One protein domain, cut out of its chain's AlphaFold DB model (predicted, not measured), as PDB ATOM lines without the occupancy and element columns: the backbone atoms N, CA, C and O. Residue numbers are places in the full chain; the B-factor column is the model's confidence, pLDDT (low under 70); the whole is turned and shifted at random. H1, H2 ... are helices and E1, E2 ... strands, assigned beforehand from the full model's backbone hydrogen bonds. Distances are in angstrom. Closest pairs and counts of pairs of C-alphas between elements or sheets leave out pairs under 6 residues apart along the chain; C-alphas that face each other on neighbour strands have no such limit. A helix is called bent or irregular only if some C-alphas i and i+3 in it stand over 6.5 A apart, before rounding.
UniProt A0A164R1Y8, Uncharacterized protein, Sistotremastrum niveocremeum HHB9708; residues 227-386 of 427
ATOM      1  N   ALA A 227     -35.334  31.103  16.945       84.69
ATOM      2  CA  ALA A 227     -33.926  31.385  17.170       84.69
ATOM      3  C   ALA A 227     -33.173  31.346  15.834       84.69
ATOM      4  O   ALA A 227     -33.503  30.560  14.947       84.69
ATOM      5  N   VAL A 228     -32.156  32.194  15.699       86.94
ATOM      6  CA  VAL A 228     -31.191  32.149  14.596       86.94
ATOM      7  C   VAL A 228     -29.871  31.696  15.196       86.94
ATOM      8  O   VAL A 228     -29.304  32.406  16.026       86.94
ATOM      9  N   LEU A 229     -29.432  30.499  14.821       85.69
ATOM     10  CA  LEU A 229     -28.245  29.857  15.357       85.69
ATOM     11  C   LEU A 229     -27.063  30.052  14.400       85.69
ATOM     12  O   LEU A 229     -27.189  29.724  13.214       85.69
ATOM     13  N   PRO A 230     -25.911  30.541  14.887       80.00
ATOM     14  CA  PRO A 230     -24.696  30.669  14.091       80.00
ATOM     15  C   PRO A 230     -24.000  29.301  13.967       80.00
ATOM     16  O   PRO A 230     -22.921  29.097  14.510       80.00
ATOM     17  N   LEU A 231     -24.658  28.335  13.320       78.69
ATOM     18  CA  LEU A 231     -24.087  27.017  13.029       78.69
ATOM     19  C   LEU A 231     -23.628  26.978  11.567       78.69
ATOM     20  O   LEU A 231     -24.454  27.198  10.680       78.69
ATOM     21  N   GLY A 232     -22.353  26.662  11.316       64.44
ATOM     22  CA  GLY A 232     -21.782  26.576   9.971       64.44
ATOM     23  C   GLY A 232     -21.524  27.924   9.287       64.44
ATOM     24  O   GLY A 232     -21.557  28.996   9.894       64.44
ATOM     25  N   THR A 233     -21.237  27.867   7.985       61.09
ATOM     26  CA  THR A 233     -21.108  29.050   7.124       61.09
ATOM     27  C   THR A 233     -22.483  29.553   6.683       61.09
ATOM     28  O   THR A 233     -23.406  28.768   6.486       61.09
ATOM     29  N   HIS A 234     -22.620  30.878   6.546       56.56
ATOM     30  CA  HIS A 234     -23.871  31.555   6.187       56.56
ATOM     31  C   HIS A 234     -24.666  30.845   5.066       56.56
ATOM     32  O   HIS A 234     -24.066  30.450   4.064       56.56
ATOM     33  N   PRO A 235     -26.011  30.783   5.164       61.41
ATOM     34  CA  PRO A 235     -26.866  31.477   6.133       61.41
ATOM     35  C   PRO A 235     -27.025  30.749   7.480       61.41
ATOM     36  O   PRO A 235     -27.056  29.527   7.551       61.41
ATOM     37  N   ALA A 236     -27.182  31.533   8.551       79.06
ATOM     38  CA  ALA A 236     -27.454  31.024   9.894       79.06
ATOM     39  C   ALA A 236     -28.769  30.220   9.936       79.06
ATOM     40  O   ALA A 236     -29.761  30.595   9.305       79.06
ATOM     41  N   VAL A 237     -28.790  29.133  10.709       85.00
ATOM     42  CA  VAL A 237     -29.941  28.222  10.784       85.00
ATOM     43  C   VAL A 237     -31.042  28.847  11.632       85.00
ATOM     44  O   VAL A 237     -30.824  29.179  12.796       85.00
ATOM     45  N   SER A 238     -32.250  28.975  11.083       88.12
ATOM     46  CA  SER A 238     -33.425  29.380  11.850       88.12
ATOM     47  C   SER A 238     -34.175  28.155  12.367       88.12
ATOM     48  O   SER A 238     -34.441  27.212  11.623       88.12
ATOM     49  N   VAL A 239     -34.508  28.158  13.655       88.62
ATOM     50  CA  VAL A 239     -35.143  27.033  14.347       88.62
ATOM     51  C   VAL A 239     -36.130  27.542  15.394       88.62
ATOM     52  O   VAL A 239     -35.888  28.572  16.019       88.62
ATOM     53  N   SER A 240     -37.252  26.855  15.611       89.38
ATOM     54  CA  SER A 240     -38.179  27.220  16.693       89.38
ATOM     55  C   SER A 240     -37.503  27.086  18.064       89.38
ATOM     56  O   SER A 240     -36.855  26.073  18.337       89.38
ATOM     57  N   LYS A 241     -37.685  28.067  18.958       90.25
ATOM     58  CA  LYS A 241     -37.155  27.983  20.332       90.25
ATOM     59  C   LYS A 241     -37.763  26.819  21.105       90.25
ATOM     60  O   LYS A 241     -37.033  26.062  21.740       90.25
ATOM     61  N   THR A 242     -39.075  26.621  20.962       88.56
ATOM     62  CA  THR A 242     -39.793  25.501  21.591       88.56
ATOM     63  C   THR A 242     -39.247  24.159  21.126       88.56
ATOM     64  O   THR A 242     -39.158  23.219  21.902       88.56
ATOM     65  N   TYR A 243     -38.825  24.076  19.864       88.88
ATOM     66  CA  TYR A 243     -38.262  22.851  19.323       88.88
ATOM     67  C   TYR A 243     -36.891  22.526  19.933       88.88
ATOM     68  O   TYR A 243     -36.626  21.376  20.270       88.88
ATOM     69  N   LEU A 244     -36.029  23.529  20.133       90.69
ATOM     70  CA  LEU A 244     -34.752  23.325  20.825       90.69
ATOM     71  C   LEU A 244     -34.959  22.875  22.276       90.69
ATOM     72  O   LEU A 244     -34.221  22.017  22.763       90.69
ATOM     73  N   GLU A 245     -35.948  23.451  22.962       91.12
ATOM     74  CA  GLU A 245     -36.336  23.040  24.313       91.12
ATOM     75  C   GLU A 245     -36.836  21.596  24.327       91.12
ATOM     76  O   GLU A 245     -36.318  20.791  25.099       91.12
ATOM     77  N   ASP A 246     -37.735  21.237  23.410       90.00
ATOM     78  CA  ASP A 246     -38.232  19.869  23.258       90.00
ATOM     79  C   ASP A 246     -37.091  18.876  22.985       90.00
ATOM     80  O   ASP A 246     -37.055  17.804  23.591       90.00
ATOM     81  N   CYS A 247     -36.117  19.222  22.133       91.19
ATOM     82  CA  CYS A 247     -34.923  18.398  21.919       91.19
ATOM     83  C   CYS A 247     -34.113  18.224  23.209       91.19
ATOM     84  O   CYS A 247     -33.707  17.107  23.532       91.19
ATOM     85  N   ARG A 248     -33.889  19.303  23.967       92.69
ATOM     86  CA  ARG A 248     -33.161  19.234  25.241       92.69
ATOM     87  C   ARG A 248     -33.877  18.323  26.234       92.69
ATOM     88  O   ARG A 248     -33.237  17.454  26.815       92.69
ATOM     89  N   GLU A 249     -35.184  18.491  26.409       91.25
ATOM     90  CA  GLU A 249     -35.996  17.635  27.283       91.25
ATOM     91  C   GLU A 249     -35.936  16.173  26.843       91.25
ATOM     92  O   GLU A 249     -35.666  15.277  27.645       91.25
ATOM     93  N   ARG A 250     -36.096  15.938  25.540       88.12
ATOM     94  CA  ARG A 250     -36.078  14.603  24.957       88.12
ATOM     95  C   ARG A 250     -34.753  13.885  25.190       88.12
ATOM     96  O   ARG A 250     -34.757  12.701  25.514       88.12
ATOM     97  N   ALA A 251     -33.630  14.581  25.066       90.12
ATOM     98  CA  ALA A 251     -32.320  13.999  25.330       90.12
ATOM     99  C   ALA A 251     -32.215  13.445  26.759       90.12
ATOM    100  O   ALA A 251     -31.793  12.304  26.936       90.12
ATOM    101  N   PHE A 252     -32.691  14.186  27.764       89.75
ATOM    102  CA  PHE A 252     -32.675  13.728  29.157       89.75
ATOM    103  C   PHE A 252     -33.668  12.595  29.451       89.75
ATOM    104  O   PHE A 252     -33.411  11.801  30.352       89.75
ATOM    105  N   GLU A 253     -34.754  12.457  28.683       87.69
ATOM    106  CA  GLU A 253     -35.607  11.257  28.739       87.69
ATOM    107  C   GLU A 253     -34.879  10.008  28.200       87.69
ATOM    108  O   GLU A 253     -35.118   8.891  28.655       87.69
ATOM    109  N   ILE A 254     -34.003  10.184  27.206       83.38
ATOM    110  CA  ILE A 254     -33.350   9.085  26.477       83.38
ATOM    111  C   ILE A 254     -32.041   8.651  27.125       83.38
ATOM    112  O   ILE A 254     -31.696   7.470  27.087       83.38
ATOM    113  N   PHE A 255     -31.296   9.593  27.690       84.56
ATOM    114  CA  PHE A 255     -29.980   9.388  28.284       84.56
ATOM    115  C   PHE A 255     -29.905   8.204  29.263       84.56
ATOM    116  O   PHE A 255     -28.982   7.397  29.114       84.56
ATOM    117  N   PRO A 256     -30.872   8.009  30.181       77.81
ATOM    118  CA  PRO A 256     -30.898   6.826  31.043       77.81
ATOM    119  C   PRO A 256     -31.133   5.509  30.288       77.81
ATOM    120  O   PRO A 256     -30.696   4.459  30.745       77.81
ATOM    121  N   MET A 257     -31.813   5.552  29.138       76.38
ATOM    122  CA  MET A 257     -32.335   4.372  28.438       76.38
ATOM    123  C   MET A 257     -31.473   3.901  27.256       76.38
ATOM    124  O   MET A 257     -31.478   2.712  26.956       76.38
ATOM    125  N   LYS A 258     -30.770   4.800  26.547       70.50
ATOM    126  CA  LYS A 258     -30.097   4.474  25.267       70.50
ATOM    127  C   LYS A 258     -28.577   4.683  25.222       70.50
ATOM    128  O   LYS A 258     -27.982   4.360  24.206       70.50
ATOM    129  N   LEU A 259     -27.934   5.175  26.285       68.88
ATOM    130  CA  LEU A 259     -26.486   5.482  26.280       68.88
ATOM    131  C   LEU A 259     -25.706   4.757  27.388       68.88
ATOM    132  O   LEU A 259     -24.825   5.347  28.010       68.88
ATOM    133  N   ALA A 260     -26.070   3.505  27.687       64.94
ATOM    134  CA  ALA A 260     -25.428   2.689  28.729       64.94
ATOM    135  C   ALA A 260     -25.297   3.402  30.097       64.94
ATOM    136  O   ALA A 260     -24.340   3.192  30.835       64.94
ATOM    137  N   GLY A 261     -26.234   4.302  30.417       64.56
ATOM    138  CA  GLY A 261     -26.214   5.097  31.646       64.56
ATOM    139  C   GLY A 261     -25.216   6.263  31.666       64.56
ATOM    140  O   GLY A 261     -25.239   7.036  32.616       64.56
ATOM    141  N   ILE A 262     -24.396   6.484  30.631       64.38
ATOM    142  CA  ILE A 262     -23.439   7.610  30.613       64.38
ATOM    143  C   ILE A 262     -24.163   8.957  30.613       64.38
ATOM    144  O   ILE A 262     -23.750   9.900  31.286       64.38
ATOM    145  N   GLY A 263     -25.314   9.028  29.946       62.69
ATOM    146  CA  GLY A 263     -26.179  10.196  30.031       62.69
ATOM    147  C   GLY A 263     -26.805  10.412  31.422       62.69
ATOM    148  O   GLY A 263     -27.216  11.530  31.715       62.69
ATOM    149  N   ALA A 264     -26.850   9.397  32.297       65.88
ATOM    150  CA  ALA A 264     -27.368   9.528  33.664       65.88
ATOM    151  C   ALA A 264     -26.408  10.288  34.595       65.88
ATOM    152  O   ALA A 264     -26.850  10.882  35.575       65.88
ATOM    153  N   ALA A 265     -25.112  10.325  34.268       74.38
ATOM    154  CA  ALA A 265     -24.130  11.143  34.978       74.38
ATOM    155  C   ALA A 265     -24.231  12.641  34.621       74.38
ATOM    156  O   ALA A 265     -23.640  13.487  35.292       74.38
ATOM    157  N   ILE A 266     -24.972  12.988  33.561       82.50
ATOM    158  CA  ILE A 266     -25.128  14.366  33.098       82.50
ATOM    159  C   ILE A 266     -26.392  14.947  33.717       82.50
ATOM    160  O   ILE A 266     -27.512  14.716  33.262       82.50
ATOM    161  N   GLU A 267     -26.213  15.755  34.755       82.69
ATOM    162  CA  GLU A 267     -27.338  16.422  35.390       82.69
ATOM    163  C   GLU A 267     -27.917  17.511  34.480       82.69
ATOM    164  O   GLU A 267     -27.204  18.410  34.027       82.69
ATOM    165  N   LYS A 268     -29.238  17.516  34.298       87.69
ATOM    166  CA  LYS A 268     -29.941  18.522  33.483       87.69
ATOM    167  C   LYS A 268     -29.637  19.970  33.884       87.69
ATOM    168  O   LYS A 268     -29.534  20.833  33.016       87.69
ATOM    169  N   ARG A 269     -29.459  20.237  35.184       85.75
ATOM    170  CA  ARG A 269     -29.098  21.567  35.715       85.75
ATOM    171  C   ARG A 269     -27.678  22.014  35.353       85.75
ATOM    172  O   ARG A 269     -27.417  23.209  35.324       85.75
ATOM    173  N   SER A 270     -26.777  21.072  35.070       83.12
ATOM    174  CA  SER A 270     -25.390  21.362  34.687       83.12
ATOM    175  C   SER A 270     -25.251  21.772  33.215       83.12
ATOM    176  O   SER A 270     -24.258  22.392  32.831       83.12
ATOM    177  N   VAL A 271     -26.257  21.458  32.392       90.62
ATOM    178  CA  VAL A 271     -26.303  21.811  30.971       90.62
ATOM    179  C   VAL A 271     -26.963  23.170  30.792       90.62
ATOM    180  O   VAL A 271     -28.073  23.396  31.284       90.62
ATOM    181  N   LEU A 272     -26.293  24.042  30.032       92.94
ATOM    182  CA  LEU A 272     -26.768  25.387  29.705       92.94
ATOM    183  C   LEU A 272     -28.217  25.372  29.178       92.94
ATOM    184  O   LEU A 272     -28.640  24.404  28.532       92.94
ATOM    185  N   PRO A 273     -29.003  26.430  29.440       92.94
ATOM    186  CA  PRO A 273     -30.314  26.578  28.824       92.94
ATOM    187  C   PRO A 273     -30.168  26.744  27.306       92.94
ATOM    188  O   PRO A 273     -29.176  27.292  26.826       92.94
ATOM    189  N   THR A 274     -31.178  26.320  26.543       91.25
ATOM    190  CA  THR A 274     -31.207  26.478  25.075       91.25
ATOM    191  C   THR A 274     -31.051  27.935  24.656       91.25
ATOM    192  O   THR A 274     -30.438  28.205  23.623       91.25
ATOM    193  N   SER A 275     -31.503  28.869  25.502       90.44
ATOM    194  CA  SER A 275     -31.373  30.308  25.286       90.44
ATOM    195  C   SER A 275     -29.961  30.799  25.070       90.44
ATOM    196  O   SER A 275     -29.768  31.749  24.313       90.44
ATOM    197  N   HIS A 276     -28.983  30.100  25.644       89.44
ATOM    198  CA  HIS A 276     -27.568  30.381  25.449       89.44
ATOM    199  C   HIS A 276     -27.181  30.472  23.965       89.44
ATOM    200  O   HIS A 276     -26.376  31.320  23.594       89.44
ATOM    201  N   LEU A 277     -27.796  29.652  23.102       88.62
ATOM    202  CA  LEU A 277     -27.434  29.560  21.684       88.62
ATOM    203  C   LEU A 277     -27.830  30.782  20.843       88.62
ATOM    204  O   LEU A 277     -27.285  30.968  19.758       88.62
ATOM    205  N   TRP A 278     -28.784  31.600  21.301       87.69
ATOM    206  CA  TRP A 278     -29.207  32.810  20.580       87.69
ATOM    207  C   TRP A 278     -28.923  34.107  21.335       87.69
ATOM    208  O   TRP A 278     -28.964  35.175  20.720       87.69
ATOM    209  N   THR A 279     -28.629  34.037  22.637       86.25
ATOM    210  CA  THR A 279     -28.147  35.187  23.413       86.25
ATOM    211  C   THR A 279     -26.652  35.426  23.203       86.25
ATOM    212  O   THR A 279     -26.233  36.579  23.153       86.25
ATOM    213  N   HIS A 280     -25.858  34.368  23.016       82.38
ATOM    214  CA  HIS A 280     -24.415  34.453  22.779       82.38
ATOM    215  C   HIS A 280     -24.087  34.003  21.356       82.38
ATOM    216  O   HIS A 280     -23.832  32.829  21.102       82.38
ATOM    217  N   ARG A 281     -24.140  34.952  20.415       74.69
ATOM    218  CA  ARG A 281     -23.901  34.679  18.989       74.69
ATOM    219  C   ARG A 281     -22.426  34.495  18.644       74.69
ATOM    220  O   ARG A 281     -22.116  33.826  17.665       74.69
ATOM    221  N   ASP A 282     -21.538  35.090  19.432       80.06
ATOM    222  CA  ASP A 282     -20.103  34.977  19.204       80.06
ATOM    223  C   ASP A 282     -19.573  33.624  19.704       80.06
ATOM    224  O   ASP A 282     -20.001  33.153  20.767       80.06
ATOM    225  N   PRO A 283     -18.598  33.015  19.002       79.31
ATOM    226  CA  PRO A 283     -17.961  31.789  19.459       79.31
ATOM    227  C   PRO A 283     -17.390  31.950  20.878       79.31
ATOM    228  O   PRO A 283     -16.686  32.931  21.160       79.31
ATOM    229  N   PRO A 284     -17.640  30.994  21.791       86.06
ATOM    230  CA  PRO A 284     -17.165  31.099  23.161       86.06
ATOM    231  C   PRO A 284     -15.634  31.092  23.208       86.06
ATOM    232  O   PRO A 284     -14.975  30.176  22.715       86.06
ATOM    233  N   LYS A 285     -15.054  32.114  23.846       85.88
ATOM    234  CA  LYS A 285     -13.594  32.251  23.989       85.88
ATOM    235  C   LYS A 285     -13.043  31.412  25.144       85.88
ATOM    236  O   LYS A 285     -11.999  30.783  25.007       85.88
ATOM    237  N   LEU A 286     -13.761  31.377  26.269       88.25
ATOM    238  CA  LEU A 286     -13.339  30.678  27.484       88.25
ATOM    239  C   LEU A 286     -13.480  29.154  27.336       88.25
ATOM    240  O   LEU A 286     -14.548  28.672  26.960       88.25
ATOM    241  N   ALA A 287     -12.445  28.395  27.710       87.62
ATOM    242  CA  ALA A 287     -12.414  26.932  27.585       87.62
ATOM    243  C   ALA A 287     -13.595  26.230  28.281       87.62
ATOM    244  O   ALA A 287     -14.226  25.347  27.702       87.62
ATOM    245  N   THR A 288     -13.971  26.671  29.487       88.75
ATOM    246  CA  THR A 288     -15.139  26.117  30.191       88.75
ATOM    247  C   THR A 288     -16.450  26.395  29.464       88.75
ATOM    248  O   THR A 288     -17.340  25.545  29.454       88.75
ATOM    249  N   LEU A 289     -16.583  27.566  28.836       90.31
ATOM    250  CA  LEU A 289     -17.775  27.921  28.075       90.31
ATOM    251  C   LEU A 289     -17.836  27.158  26.749       90.31
ATOM    252  O   LEU A 289     -18.920  26.725  26.368       90.31
ATOM    253  N   LYS A 290     -16.690  26.921  26.092       92.44
ATOM    254  CA  LYS A 290     -16.590  26.024  24.928       92.44
ATOM    255  C   LYS A 290     -17.105  24.629  25.272       92.44
ATOM    256  O   LYS A 290     -18.007  24.143  24.600       92.44
ATOM    257  N   ALA A 291     -16.615  24.040  26.366       92.06
ATOM    258  CA  ALA A 291     -17.037  22.712  26.815       92.06
ATOM    259  C   ALA A 291     -18.546  22.644  27.120       92.06
ATOM    260  O   ALA A 291     -19.244  21.755  26.637       92.06
ATOM    261  N   ARG A 292     -19.077  23.622  27.868       92.50
ATOM    262  CA  ARG A 292     -20.510  23.689  28.204       92.50
ATOM    263  C   ARG A 292     -21.401  23.926  26.981       92.50
ATOM    264  O   ARG A 292     -22.494  23.368  26.907       92.50
ATOM    265  N   THR A 293     -20.942  24.731  26.023       93.75
ATOM    266  CA  THR A 293     -21.667  24.976  24.768       93.75
ATOM    267  C   THR A 293     -21.659  23.720  23.894       93.75
ATOM    268  O   THR A 293     -22.714  23.318  23.417       93.75
ATOM    269  N   ALA A 294     -20.515  23.037  23.769       94.19
ATOM    270  CA  ALA A 294     -20.419  21.755  23.071       94.19
ATOM    271  C   ALA A 294     -21.353  20.702  23.686       94.19
ATOM    272  O   ALA A 294     -22.060  20.002  22.963       94.19
ATOM    273  N   LEU A 295     -21.425  20.641  25.020       94.38
ATOM    274  CA  LEU A 295     -22.353  19.764  25.730       94.38
ATOM    275  C   LEU A 295     -23.815  20.061  25.368       94.38
ATOM    276  O   LEU A 295     -24.559  19.136  25.054       94.38
ATOM    277  N   LEU A 296     -24.227  21.333  25.362       95.50
ATOM    278  CA  LEU A 296     -25.582  21.725  24.960       95.50
ATOM    279  C   LEU A 296     -25.896  21.325  23.507       95.50
ATOM    280  O   LEU A 296     -26.973  20.790  23.245       95.50
ATOM    281  N   LEU A 297     -24.962  21.538  22.575       95.44
ATOM    282  CA  LEU A 297     -25.134  21.155  21.168       95.44
ATOM    283  C   LEU A 297     -25.324  19.639  21.008       95.44
ATOM    284  O   LEU A 297     -26.231  19.207  20.298       95.44
ATOM    285  N   LEU A 298     -24.526  18.833  21.716       94.44
ATOM    286  CA  LEU A 298     -24.645  17.371  21.711       94.44
ATOM    287  C   LEU A 298     -25.961  16.897  22.335       94.44
ATOM    288  O   LEU A 298     -26.601  15.990  21.812       94.44
ATOM    289  N   VAL A 299     -26.400  17.528  23.425       94.25
ATOM    290  CA  VAL A 299     -27.701  17.244  24.049       94.25
ATOM    291  C   VAL A 299     -28.835  17.497  23.054       94.25
ATOM    292  O   VAL A 299     -29.670  16.621  22.842       94.25
ATOM    293  N   ILE A 300     -28.839  18.647  22.375       94.50
ATOM    294  CA  ILE A 300     -29.851  18.953  21.352       94.50
ATOM    295  C   ILE A 300     -29.777  17.951  20.197       94.50
ATOM    296  O   ILE A 300     -30.819  17.473  19.751       94.50
ATOM    297  N   TYR A 301     -28.571  17.585  19.755       93.56
ATOM    298  CA  TYR A 301     -28.363  16.567  18.726       93.56
ATOM    299  C   TYR A 301     -29.032  15.234  19.097       93.56
ATOM    300  O   TYR A 301     -29.839  14.725  18.321       93.56
ATOM    301  N   TYR A 302     -28.775  14.699  20.294       90.75
ATOM    302  CA  TYR A 302     -29.357  13.422  20.727       90.75
ATOM    303  C   TYR A 302     -30.882  13.464  20.842       90.75
ATOM    304  O   TYR A 302     -31.548  12.479  20.507       90.75
ATOM    305  N   GLY A 303     -31.442  14.595  21.277       90.62
ATOM    306  CA  GLY A 303     -32.887  14.817  21.268       90.62
ATOM    307  C   GLY A 303     -33.465  14.884  19.856       90.62
ATOM    308  O   GLY A 303     -34.524  14.320  19.590       90.62
ATOM    309  N   HIS A 304     -32.746  15.530  18.938       90.56
ATOM    310  CA  HIS A 304     -33.138  15.686  17.544       90.56
ATOM    311  C   HIS A 304     -33.184  14.355  16.780       90.56
ATOM    312  O   HIS A 304     -34.169  14.087  16.095       90.56
ATOM    313  N   ILE A 305     -32.164  13.503  16.924       88.94
ATOM    314  CA  ILE A 305     -32.105  12.202  16.232       88.94
ATOM    315  C   ILE A 305     -33.035  11.137  16.840       88.94
ATOM    316  O   ILE A 305     -33.190  10.055  16.280       88.94
ATOM    317  N   ASN A 306     -33.683  11.435  17.968       85.62
ATOM    318  CA  ASN A 306     -34.645  10.552  18.629       85.62
ATOM    319  C   ASN A 306     -36.007  11.251  18.842       85.62
ATOM    320  O   ASN A 306     -36.455  11.405  19.992       85.62
ATOM    321  N   PRO A 307     -36.693  11.658  17.757       78.06
ATOM    322  CA  PRO A 307     -37.952  12.385  17.851       78.06
ATOM    323  C   PRO A 307     -39.053  11.541  18.511       78.06
ATOM    324  O   PRO A 307     -39.014  10.306  18.521       78.06
ATOM    325  N   ARG A 308     -40.067  12.211  19.072       76.06
ATOM    326  CA  ARG A 308     -41.293  11.533  19.513       76.06
ATOM    327  C   ARG A 308     -42.067  11.020  18.285       76.06
ATOM    328  O   ARG A 308     -42.064  11.688  17.253       76.06
ATOM    329  N   PRO A 309     -42.756   9.873  18.383       61.19
ATOM    330  CA  PRO A 309     -43.605   9.367  17.307       61.19
ATOM    331  C   PRO A 309     -44.885  10.224  17.178       61.19
ATOM    332  O   PRO A 309     -45.913   9.901  17.762       61.19
ATOM    333  N   SER A 310     -44.822  11.369  16.487       56.84
ATOM    334  CA  SER A 310     -45.972  12.227  16.119       56.84
ATOM    335  C   SER A 310     -45.560  13.252  15.042       56.84
ATOM    336  O   SER A 310     -44.365  13.525  14.930       56.84
ATOM    337  N   PRO A 311     -46.492  13.721  14.184       50.91
ATOM    338  CA  PRO A 311     -46.346  13.626  12.739       50.91
ATOM    339  C   PRO A 311     -45.164  14.437  12.196       50.91
ATOM    340  O   PRO A 311     -44.972  15.597  12.541       50.91
ATOM    341  N   ALA A 312     -44.419  13.761  11.320       50.75
ATOM    342  CA  ALA A 312     -43.571  14.264  10.247       50.75
ATOM    343  C   ALA A 312     -43.014  15.692  10.406       50.75
ATOM    344  O   ALA A 312     -43.662  16.681  10.080       50.75
ATOM    345  N   ASN A 313     -41.729  15.733  10.752       52.28
ATOM    346  CA  ASN A 313     -40.829  16.881  10.725       52.28
ATOM    347  C   ASN A 313     -40.973  17.892  11.872       52.28
ATOM    348  O   ASN A 313     -42.066  18.360  12.191       52.28
ATOM    349  N   PRO A 314     -39.840  18.292  12.475       59.59
ATOM    350  CA  PRO A 314     -39.846  19.335  13.479       59.59
ATOM    351  C   PRO A 314     -40.307  20.650  12.853       59.59
ATOM    352  O   PRO A 314     -39.682  21.186  11.936       59.59
ATOM    353  N   SER A 315     -41.433  21.171  13.327       62.88
ATOM    354  CA  SER A 315     -41.981  22.426  12.828       62.88
ATOM    355  C   SER A 315     -40.994  23.569  13.103       62.88
ATOM    356  O   SER A 315     -40.573  23.781  14.239       62.88
ATOM    357  N   GLY A 316     -40.642  24.336  12.068       72.81
ATOM    358  CA  GLY A 316     -39.885  25.584  12.223       72.81
ATOM    359  C   GLY A 316     -38.367  25.498  12.052       72.81
ATOM    360  O   GLY A 316     -37.706  26.465  12.417       72.81
ATOM    361  N   LEU A 317     -37.825  24.408  11.497       84.19
ATOM    362  CA  LEU A 317     -36.427  24.309  11.056       84.19
ATOM    363  C   LEU A 317     -36.267  24.883   9.632       84.19
ATOM    364  O   LEU A 317     -37.080  24.588   8.761       84.19
ATOM    365  N   SER A 318     -35.245  25.706   9.383       85.75
ATOM    366  CA  SER A 318     -34.987  26.302   8.057       85.75
ATOM    367  C   SER A 318     -34.163  25.428   7.114       85.75
ATOM    368  O   SER A 318     -34.019  25.770   5.946       85.75
ATOM    369  N   VAL A 319     -33.572  24.354   7.628       86.38
ATOM    370  CA  VAL A 319     -32.741  23.400   6.883       86.38
ATOM    371  C   VAL A 319     -33.322  21.999   7.027       86.38
ATOM    372  O   VAL A 319     -34.196  21.771   7.863       86.38
ATOM    373  N   GLU A 320     -32.832  21.049   6.238       87.38
ATOM    374  CA  GLU A 320     -33.209  19.647   6.405       87.38
ATOM    375  C   GLU A 320     -32.777  19.113   7.785       87.38
ATOM    376  O   GLU A 320     -31.700  19.479   8.273       87.38
ATOM    377  N   PRO A 321     -33.569  18.224   8.416       87.44
ATOM    378  CA  PRO A 321     -33.226  17.595   9.693       87.44
ATOM    379  C   PRO A 321     -31.804  17.018   9.725       87.44
ATOM    380  O   PRO A 321     -31.016  17.319  10.615       87.44
ATOM    381  N   GLN A 322     -31.425  16.249   8.707       88.56
ATOM    382  CA  GLN A 322     -30.108  15.622   8.619       88.56
ATOM    383  C   GLN A 322     -28.984  16.668   8.583       88.56
ATOM    384  O   GLN A 322     -27.992  16.525   9.299       88.56
ATOM    385  N   THR A 323     -29.165  17.745   7.818       89.81
ATOM    386  CA  THR A 323     -28.218  18.866   7.747       89.81
ATOM    387  C   THR A 323     -28.085  19.561   9.096       89.81
ATOM    388  O   THR A 323     -26.975  19.830   9.548       89.81
ATOM    389  N   PHE A 324     -29.196  19.792   9.797       90.56
ATOM    390  CA  PHE A 324     -29.157  20.355  11.144       90.56
ATOM    391  C   PHE A 324     -28.393  19.461  12.124       90.56
ATOM    392  O   PHE A 324     -27.545  19.951  12.871       90.56
ATOM    393  N   ALA A 325     -28.632  18.149  12.083       91.06
ATOM    394  CA  ALA A 325     -27.918  17.178  12.905       91.06
ATOM    395  C   ALA A 325     -26.398  17.226  12.666       91.06
ATOM    396  O   ALA A 325     -25.616  17.223  13.617       91.06
ATOM    397  N   GLN A 326     -25.980  17.309  11.399       91.25
ATOM    398  CA  GLN A 326     -24.571  17.416  11.019       91.25
ATOM    399  C   GLN A 326     -23.944  18.735  11.482       91.25
ATOM    400  O   GLN A 326     -22.834  18.718  12.004       91.25
ATOM    401  N   LEU A 327     -24.656  19.858  11.349       92.31
ATOM    402  CA  LEU A 327     -24.184  21.166  11.806       92.31
ATOM    403  C   LEU A 327     -23.978  21.205  13.327       92.31
ATOM    404  O   LEU A 327     -22.946  21.686  13.789       92.31
ATOM    405  N   LEU A 328     -24.910  20.643  14.106       93.69
ATOM    406  CA  LEU A 328     -24.767  20.533  15.564       93.69
ATOM    407  C   LEU A 328     -23.514  19.738  15.958       93.69
ATOM    408  O   LEU A 328     -22.770  20.154  16.847       93.69
ATOM    409  N   LEU A 329     -23.274  18.605  15.291       92.50
ATOM    410  CA  LEU A 329     -22.099  17.768  15.535       92.50
ATOM    411  C   LEU A 329     -20.802  18.455  15.119       92.50
ATOM    412  O   LEU A 329     -19.818  18.386  15.851       92.50
ATOM    413  N   HIS A 330     -20.799  19.105  13.957       91.81
ATOM    414  CA  HIS A 330     -19.630  19.800  13.434       91.81
ATOM    415  C   HIS A 330     -19.182  20.916  14.383       91.81
ATOM    416  O   HIS A 330     -18.010  20.977  14.755       91.81
ATOM    417  N   GLU A 331     -20.119  21.743  14.848       91.56
ATOM    418  CA  GLU A 331     -19.811  22.814  15.795       91.56
ATOM    419  C   GLU A 331     -19.383  22.276  17.163       91.56
ATOM    420  O   GLU A 331     -18.406  22.755  17.741       91.56
ATOM    421  N   ALA A 332     -20.043  21.228  17.670       93.31
ATOM    422  CA  ALA A 332     -19.613  20.577  18.906       93.31
ATOM    423  C   ALA A 332     -18.177  20.038  18.792       93.31
ATOM    424  O   ALA A 332     -17.358  20.269  19.679       93.31
ATOM    425  N   HIS A 333     -17.845  19.378  17.681       92.81
ATOM    426  CA  HIS A 333     -16.496  18.898  17.403       92.81
ATOM    427  C   HIS A 333     -15.474  20.044  17.369       92.81
ATOM    428  O   HIS A 333     -14.432  19.945  18.017       92.81
ATOM    429  N   ASN A 334     -15.769  21.143  16.667       91.62
ATOM    430  CA  ASN A 334     -14.862  22.291  16.566       91.62
ATOM    431  C   ASN A 334     -14.563  22.904  17.942       91.62
ATOM    432  O   ASN A 334     -13.416  23.229  18.245       91.62
ATOM    433  N   LEU A 335     -15.574  22.991  18.812       91.56
ATOM    434  CA  LEU A 335     -15.401  23.462  20.185       91.56
ATOM    435  C   LEU A 335     -14.549  22.513  21.047       91.56
ATOM    436  O   LEU A 335     -13.827  22.985  21.926       91.56
ATOM    437  N   LEU A 336     -14.626  21.199  20.810       91.19
ATOM    438  CA  LEU A 336     -13.899  20.177  21.575       91.19
ATOM    439  C   LEU A 336     -12.466  19.936  21.082       91.19
ATOM    440  O   LEU A 336     -11.591  19.600  21.880       91.19
ATOM    441  N   LYS A 337     -12.199  20.111  19.786       89.00
ATOM    442  CA  LYS A 337     -10.877  19.877  19.182       89.00
ATOM    443  C   LYS A 337      -9.786  20.784  19.768       89.00
ATOM    444  O   LYS A 337      -8.663  20.324  20.021       89.00
ATOM    445  N   ASP A 338     -10.147  22.044  20.012       81.50
ATOM    446  CA  ASP A 338      -9.258  23.116  20.483       81.50
ATOM    447  C   ASP A 338      -9.507  23.464  21.957       81.50
ATOM    448  O   ASP A 338      -9.402  24.620  22.388       81.50
ATOM    449  N   LEU A 339      -9.902  22.458  22.733       88.19
ATOM    450  CA  LEU A 339     -10.209  22.617  24.141       88.19
ATOM    451  C   LEU A 339      -8.920  22.725  24.972       88.19
ATOM    452  O   LEU A 339      -8.079  21.824  24.954       88.19
ATOM    453  N   ASP A 340      -8.774  23.827  25.712       85.94
ATOM    454  CA  ASP A 340      -7.664  24.013  26.651       85.94
ATOM    455  C   ASP A 340      -7.935  23.254  27.953       85.94
ATOM    456  O   ASP A 340      -8.651  23.705  28.854       85.94
ATOM    457  N   TRP A 341      -7.333  22.075  28.031       81.38
ATOM    458  CA  TRP A 341      -7.452  21.183  29.168       81.38
ATOM    459  C   TRP A 341      -6.774  21.677  30.435       81.38
ATOM    460  O   TRP A 341      -7.253  21.335  31.513       81.38
ATOM    461  N   GLY A 342      -5.720  22.494  30.336       78.31
ATOM    462  CA  GLY A 342      -5.051  23.045  31.516       78.31
ATOM    463  C   GLY A 342      -5.982  23.975  32.295       78.31
ATOM    464  O   GLY A 342      -6.001  23.972  33.522       78.31
ATOM    465  N   CYS A 343      -6.821  24.728  31.583       77.88
ATOM    466  CA  CYS A 343      -7.853  25.563  32.193       77.88
ATOM    467  C   CYS A 343      -9.024  24.740  32.767       77.88
ATOM    468  O   CYS A 343      -9.567  25.078  33.821       77.88
ATOM    469  N   ILE A 344      -9.420  23.654  32.094       81.19
ATOM    470  CA  ILE A 344     -10.572  22.828  32.494       81.19
ATOM    471  C   ILE A 344     -10.268  21.954  33.705       81.19
ATOM    472  O   ILE A 344     -11.082  21.918  34.629       81.19
ATOM    473  N   SER A 345      -9.117  21.279  33.724       72.69
ATOM    474  CA  SER A 345      -8.728  20.384  34.821       72.69
ATOM    475  C   SER A 345      -8.631  21.126  36.156       72.69
ATOM    476  O   SER A 345      -9.088  20.609  37.169       72.69
ATOM    477  N   ASN A 346      -8.163  22.379  36.141       71.19
ATOM    478  CA  ASN A 346      -8.089  23.241  37.325       71.19
ATOM    479  C   ASN A 346      -9.457  23.579  37.946       71.19
ATOM    480  O   ASN A 346      -9.509  23.961  39.111       71.19
ATOM    481  N   LYS A 347     -10.555  23.487  37.184       74.69
ATOM    482  CA  LYS A 347     -11.914  23.778  37.673       74.69
ATOM    483  C   LYS A 347     -12.712  22.504  37.921       74.69
ATOM    484  O   LYS A 347     -13.235  22.303  39.009       74.69
ATOM    485  N   SER A 348     -12.861  21.681  36.887       78.38
ATOM    486  CA  SER A 348     -13.528  20.383  36.948       78.38
ATOM    487  C   SER A 348     -13.316  19.650  35.627       78.38
ATOM    488  O   SER A 348     -13.842  20.062  34.589       78.38
ATOM    489  N   ALA A 349     -12.586  18.533  35.665       77.38
ATOM    490  CA  ALA A 349     -12.354  17.689  34.492       77.38
ATOM    491  C   ALA A 349     -13.668  17.174  33.871       77.38
ATOM    492  O   ALA A 349     -13.772  17.053  32.649       77.38
ATOM    493  N   LEU A 350     -14.711  16.973  34.692       81.00
ATOM    494  CA  LEU A 350     -16.038  16.527  34.249       81.00
ATOM    495  C   LEU A 350     -16.667  17.462  33.208       81.00
ATOM    496  O   LEU A 350     -17.410  17.001  32.343       81.00
ATOM    497  N   LEU A 351     -16.334  18.761  33.239       83.94
ATOM    498  CA  LEU A 351     -16.817  19.725  32.247       83.94
ATOM    499  C   LEU A 351     -16.352  19.379  30.830       83.94
ATOM    500  O   LEU A 351     -17.115  19.572  29.889       83.94
ATOM    501  N   GLY A 352     -15.121  18.883  30.681       83.88
ATOM    502  CA  GLY A 352     -14.569  18.456  29.394       83.88
ATOM    503  C   GLY A 352     -14.895  16.999  29.062       83.88
ATOM    504  O   GLY A 352     -15.174  16.683  27.908       83.88
ATOM    505  N   ILE A 353     -14.912  16.118  30.065       86.00
ATOM    506  CA  ILE A 353     -15.136  14.678  29.871       86.00
ATOM    507  C   ILE A 353     -16.559  14.394  29.374       86.00
ATOM    508  O   ILE A 353     -16.721  13.686  28.382       86.00
ATOM    509  N   ASN A 354     -17.591  14.975  29.995       87.88
ATOM    510  CA  ASN A 354     -18.992  14.709  29.644       87.88
ATOM    511  C   ASN A 354     -19.324  14.937  28.152       87.88
ATOM    512  O   ASN A 354     -19.856  14.021  27.518       87.88
ATOM    513  N   PRO A 355     -19.019  16.104  27.545       90.62
ATOM    514  CA  PRO A 355     -19.277  16.302  26.120       90.62
ATOM    515  C   PRO A 355     -18.425  15.391  25.228       90.62
ATOM    516  O   PRO A 355     -18.892  14.964  24.177       90.62
ATOM    517  N   ILE A 356     -17.208  15.029  25.636       90.50
ATOM    518  CA  ILE A 356     -16.351  14.135  24.843       90.50
ATOM    519  C   ILE A 356     -16.872  12.710  24.850       90.50
ATOM    520  O   ILE A 356     -16.873  12.076  23.801       90.50
ATOM    521  N   LEU A 357     -17.362  12.214  25.985       88.00
ATOM    522  CA  LEU A 357     -17.993  10.899  26.047       88.00
ATOM    523  C   LEU A 357     -19.259  10.856  25.183       88.00
ATOM    524  O   LEU A 357     -19.428   9.923  24.401       88.00
ATOM    525  N   LEU A 358     -20.111  11.887  25.251       88.56
ATOM    526  CA  LEU A 358     -21.298  11.983  24.393       88.56
ATOM    527  C   LEU A 358     -20.950  12.046  22.902       88.56
ATOM    528  O   LEU A 358     -21.623  11.405  22.093       88.56
ATOM    529  N   TYR A 359     -19.915  12.796  22.525       90.56
ATOM    530  CA  TYR A 359     -19.428  12.825  21.146       90.56
ATOM    531  C   TYR A 359     -18.821  11.471  20.736       90.56
ATOM    532  O   TYR A 359     -19.087  10.973  19.646       90.56
ATOM    533  N   GLY A 360     -18.092  10.822  21.644       88.31
ATOM    534  CA  GLY A 360     -17.507   9.497  21.451       88.31
ATOM    535  C   GLY A 360     -18.539   8.411  21.172       88.31
ATOM    536  O   GLY A 360     -18.315   7.597  20.282       88.31
ATOM    537  N   PHE A 361     -19.694   8.426  21.844       85.62
ATOM    538  CA  PHE A 361     -20.800   7.512  21.525       85.62
ATOM    539  C   PHE A 361     -21.284   7.650  20.087       85.62
ATOM    540  O   PHE A 361     -21.488   6.650  19.406       85.62
ATOM    541  N   HIS A 362     -21.412   8.885  19.607       85.62
ATOM    542  CA  HIS A 362     -21.799   9.129  18.227       85.62
ATOM    543  C   HIS A 362     -20.753   8.584  17.238       85.62
ATOM    544  O   HIS A 362     -21.099   8.027  16.196       85.62
ATOM    545  N   CYS A 363     -19.467   8.729  17.563       85.69
ATOM    546  CA  CYS A 363     -18.369   8.193  16.760       85.69
ATOM    547  C   CYS A 363     -18.238   6.667  16.858       85.69
ATOM    548  O   CYS A 363     -17.777   6.042  15.912       85.69
ATOM    549  N   PHE A 364     -18.650   6.054  17.968       81.00
ATOM    550  CA  PHE A 364     -18.608   4.604  18.147       81.00
ATOM    551  C   PHE A 364     -19.559   3.882  17.185       81.00
ATOM    552  O   PHE A 364     -19.196   2.860  16.607       81.00
ATOM    553  N   GLU A 365     -20.750   4.440  16.957       72.81
ATOM    554  CA  GLU A 365     -21.732   3.876  16.022       72.81
ATOM    555  C   GLU A 365     -21.294   3.972  14.548       72.81
ATOM    556  O   GLU A 365     -21.862   3.298  13.690       72.81
ATOM    557  N   ASN A 366     -20.279   4.787  14.227       75.75
ATOM    558  CA  ASN A 366     -19.779   4.960  12.867       75.75
ATOM    559  C   ASN A 366     -18.242   5.029  12.839       75.75
ATOM    560  O   ASN A 366     -17.652   6.094  13.035       75.75
ATOM    561  N   GLN A 367     -17.608   3.894  12.521       72.75
ATOM    562  CA  GLN A 367     -16.148   3.726  12.496       72.75
ATOM    563  C   GLN A 367     -15.409   4.766  11.638       72.75
ATOM    564  O   GLN A 367     -14.282   5.130  11.971       72.75
ATOM    565  N   GLU A 368     -16.034   5.310  10.589       79.50
ATOM    566  CA  GLU A 368     -15.433   6.352   9.742       79.50
ATOM    567  C   GLU A 368     -15.162   7.656  10.511       79.50
ATOM    568  O   GLU A 368     -14.318   8.457  10.114       79.50
ATOM    569  N   LYS A 369     -15.851   7.872  11.638       81.75
ATOM    570  CA  LYS A 369     -15.722   9.068  12.483       81.75
ATOM    571  C   LYS A 369     -14.672   8.920  13.583       81.75
ATOM    572  O   LYS A 369     -14.346   9.909  14.242       81.75
ATOM    573  N   TRP A 370     -14.125   7.718  13.777       83.25
ATOM    574  CA  TRP A 370     -13.107   7.448  14.794       83.25
ATOM    575  C   TRP A 370     -11.820   8.277  14.624       83.25
ATOM    576  O   TRP A 370     -11.371   8.848  15.620       83.25
ATOM    577  N   PRO A 371     -11.268   8.467  13.405       86.06
ATOM    578  CA  PRO A 371     -10.045   9.256  13.218       86.06
ATOM    579  C   PRO A 371     -10.171  10.724  13.654       86.06
ATOM    580  O   PRO A 371      -9.187  11.338  14.059       86.06
ATOM    581  N   ALA A 372     -11.376  11.302  13.596       83.69
ATOM    582  CA  ALA A 372     -11.630  12.658  14.089       83.69
ATOM    583  C   ALA A 372     -11.774  12.708  15.621       83.69
ATOM    584  O   ALA A 372     -11.484  13.727  16.246       83.69
ATOM    585  N   PHE A 373     -12.220  11.611  16.236       88.62
ATOM    586  CA  PHE A 373     -12.444  11.510  17.676       88.62
ATOM    587  C   PHE A 373     -11.181  11.155  18.468       88.62
ATOM    588  O   PHE A 373     -10.941  11.736  19.529       88.62
ATOM    589  N   GLU A 374     -10.359  10.238  17.954       88.12
ATOM    590  CA  GLU A 374      -9.161   9.719  18.626       88.12
ATOM    591  C   GLU A 374      -8.222  10.822  19.169       88.12
ATOM    592  O   GLU A 374      -7.819  10.741  20.337       88.12
ATOM    593  N   PRO A 375      -7.916  11.906  18.425       87.00
ATOM    594  CA  PRO A 375      -7.075  12.982  18.948       87.00
ATOM    595  C   PRO A 375      -7.706  13.717  20.138       87.00
ATOM    596  O   PRO A 375      -6.995  14.147  21.047       87.00
ATOM    597  N   ILE A 376      -9.034  13.866  20.149       88.81
ATOM    598  CA  ILE A 376      -9.774  14.587  21.195       88.81
ATOM    599  C   ILE A 376      -9.736  13.792  22.500       88.81
ATOM    600  O   ILE A 376      -9.363  14.333  23.543       88.81
ATOM    601  N   ILE A 377     -10.065  12.498  22.442       88.50
ATOM    602  CA  ILE A 377     -10.049  11.630  23.625       88.50
ATOM    603  C   ILE A 377      -8.624  11.411  24.147       88.50
ATOM    604  O   ILE A 377      -8.411  11.412  25.356       88.50
ATOM    605  N   THR A 378      -7.621  11.329  23.268       86.31
ATOM    606  CA  THR A 378      -6.212  11.205  23.677       86.31
ATOM    607  C   THR A 378      -5.743  12.437  24.451       86.31
ATOM    608  O   THR A 378      -5.113  12.306  25.501       86.31
ATOM    609  N   LYS A 379      -6.092  13.647  23.988       83.81
ATOM    610  CA  LYS A 379      -5.817  14.889  24.732       83.81
ATOM    611  C   LYS A 379      -6.505  14.896  26.098       83.81
ATOM    612  O   LYS A 379      -5.869  15.279  27.076       83.81
ATOM    613  N   ALA A 380      -7.758  14.440  26.170       83.38
ATOM    614  CA  ALA A 380      -8.504  14.333  27.424       83.38
ATOM    615  C   ALA A 380      -7.810  13.396  28.426       83.38
ATOM    616  O   ALA A 380      -7.573  13.778  29.568       83.38
ATOM    617  N   ILE A 381      -7.419  12.198  27.980       84.56
ATOM    618  CA  ILE A 381      -6.727  11.199  28.806       84.56
ATOM    619  C   ILE A 381      -5.373  11.732  29.286       84.56
ATOM    620  O   ILE A 381      -5.012  11.560  30.448       84.56
ATOM    621  N   ASN A 382      -4.615  12.390  28.410       82.06
ATOM    622  CA  ASN A 382      -3.318  12.956  28.776       82.06
ATOM    623  C   ASN A 382      -3.455  14.098  29.789       82.06
ATOM    624  O   ASN A 382      -2.617  14.216  30.679       82.06
ATOM    625  N   ALA A 383      -4.505  14.911  29.675       75.06
ATOM    626  CA  ALA A 383      -4.798  15.961  30.639       75.06
ATOM    627  C   ALA A 383      -5.203  15.405  32.008       75.06
ATOM    628  O   ALA A 383      -4.733  15.909  33.023       75.06
ATOM    629  N   ASP A 384      -6.018  14.351  32.034       71.69
ATOM    630  CA  ASP A 384      -6.426  13.667  33.266       71.69
ATOM    631  C   ASP A 384      -5.235  12.997  33.976       71.69
ATOM    632  O   ASP A 384      -5.102  13.051  35.194       71.69
ATOM    633  N   ARG A 385      -4.301  12.435  33.198       72.56
ATOM    634  CA  ARG A 385      -3.060  11.829  33.710       72.56
ATOM    635  C   ARG A 385      -1.984  12.840  34.085       72.56
ATOM    636  O   ARG A 385      -1.024  12.470  34.763       72.56
ATOM    637  N   SER A 386      -2.081  14.079  33.608       61.75
ATOM    638  CA  SER A 386      -1.097  15.102  33.942       61.75
ATOM    639  C   SER A 386      -1.310  15.524  35.398       61.75
ATOM    640  O   SER A 386      -2.407  15.968  35.737       61.75
TER     641      SER A 386
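Overview. This is residues 227 to 386 of the 427 residues of an uncharacterized protein of Sistotremastrum niveocremeum HHB9708 (UniProt A0A164R1Y8). Look for a compact body of helices built on H4, the core helix: H5 folds back beside it, H1 crosses its last residues nearly at a right angle, and the helical hairpin of H7 and H8 packs on it through H7, with H8 beyond. A two-stranded hairpin, E1 and E2, sits by the first residue of H1 and the short H3, and the loop of residues 305 to 320 and the last residues of H8 lie at opposite ends of the longest axis. You have 160 printed residues, with two named strands and eight named helices in the order E1, E2, H1 to H8; the sheet is E1 - E2, antiparallel, and the class is mostly helix. The whole is compact, with a radius of gyration of the C-alphas of 15.1 A, and the C-alphas span 49 by 34 by 32 A.

Arrangement. Start with E1, residues 227 to 229, and E2, residues 237 to 240, an antiparallel hairpin at 149 degrees; N 227 and O 239 are 2.8 A apart and N 237 and O 229 are 3.0 A apart, both within hydrogen-bond range. Next comes H1, residues 241 to 258, with a kink of 29 degrees near residue 252; it is only just irregular, with C-alphas 253 and 256 6.9 A apart. H2, residues 262 to 265, touches residues 252 to 256 of H1, and the closest C-alphas are those of Phe 255 and Gly 263, 4.3 A apart. At H3, residues 276 to 279, the C-alpha of Trp 278 is 6.0 A from that of Ala 227 in E1, their closest pair. H4, residues 287 to 304, touches H1 with residues 296 to 304 alone, about perpendicular at 84 degrees; their closest C-alphas, Cys 247 and Gly 303, are 4.2 A apart. H3 and H4 are close but not clearly touching, with C-alphas 277 and 293 8.0 A apart. H5, residues 321 to 337, makes a helical hairpin with H4, at a shallow tilt of 22 degrees, opposite ways; the closest C-alphas are those of Ala 294 and Ala 332, 4.4 A apart. H6, residues 341 to 345, touches residues 287 to 288 of H4, closest at C-alphas 288 and 344, 6.1 A. H7, residues 350 to 364, is the hub, touching five helices; it touches H4 at a steep tilt of 39 degrees, the same way, with C-alphas 295 and 355 closest at 4.6 A. H8, residues 367 to 385, makes a helical hairpin with H7, at a shallow tilt of 23 degrees, opposite ways, with C-alphas 363 and 369 closest at 5.1 A. H8 has a kink of 44 degrees near residue 374 and is irregular, with C-alphas 368 and 371 7.0 A apart. H4 and H8 are apart. Every O i to N i+4 pair is within hydrogen-bond range in H4, H5 and H6, against 12 of 14 in H1, 9 of 11 in H7 and 11 of 15 in H8; H2 and H3 are too short for such a pair.

Along the chain. Find C-alpha 227 at (-33.926, 31.385, 17.170), where E1 begins; E2 ends at residue 240. H1 then runs 25.0 A from first to last C-alpha, and the short H2 and H3 follow. Find C-alpha 287 at (-12.414, 26.932, 27.585); from there H4 runs 25.6 A. H5 is 24.4 A long, H6 has five residues, and H7 is 20.2 A long. H8 runs 26.2 A to C-alpha 385 at (-3.060, 11.829, 33.710).

Size, cuts and confidence. The two C-alphas farthest apart are those of Pro 311 and Ser 386, at 50.0 A. The printed part has no cut, and its one long link is H4 to H5, with 16 residues. The mean pLDDT of the printed part is 83.2; look for values under 70 at residues 232 to 235, 259 to 264, 309 to 315 and 386.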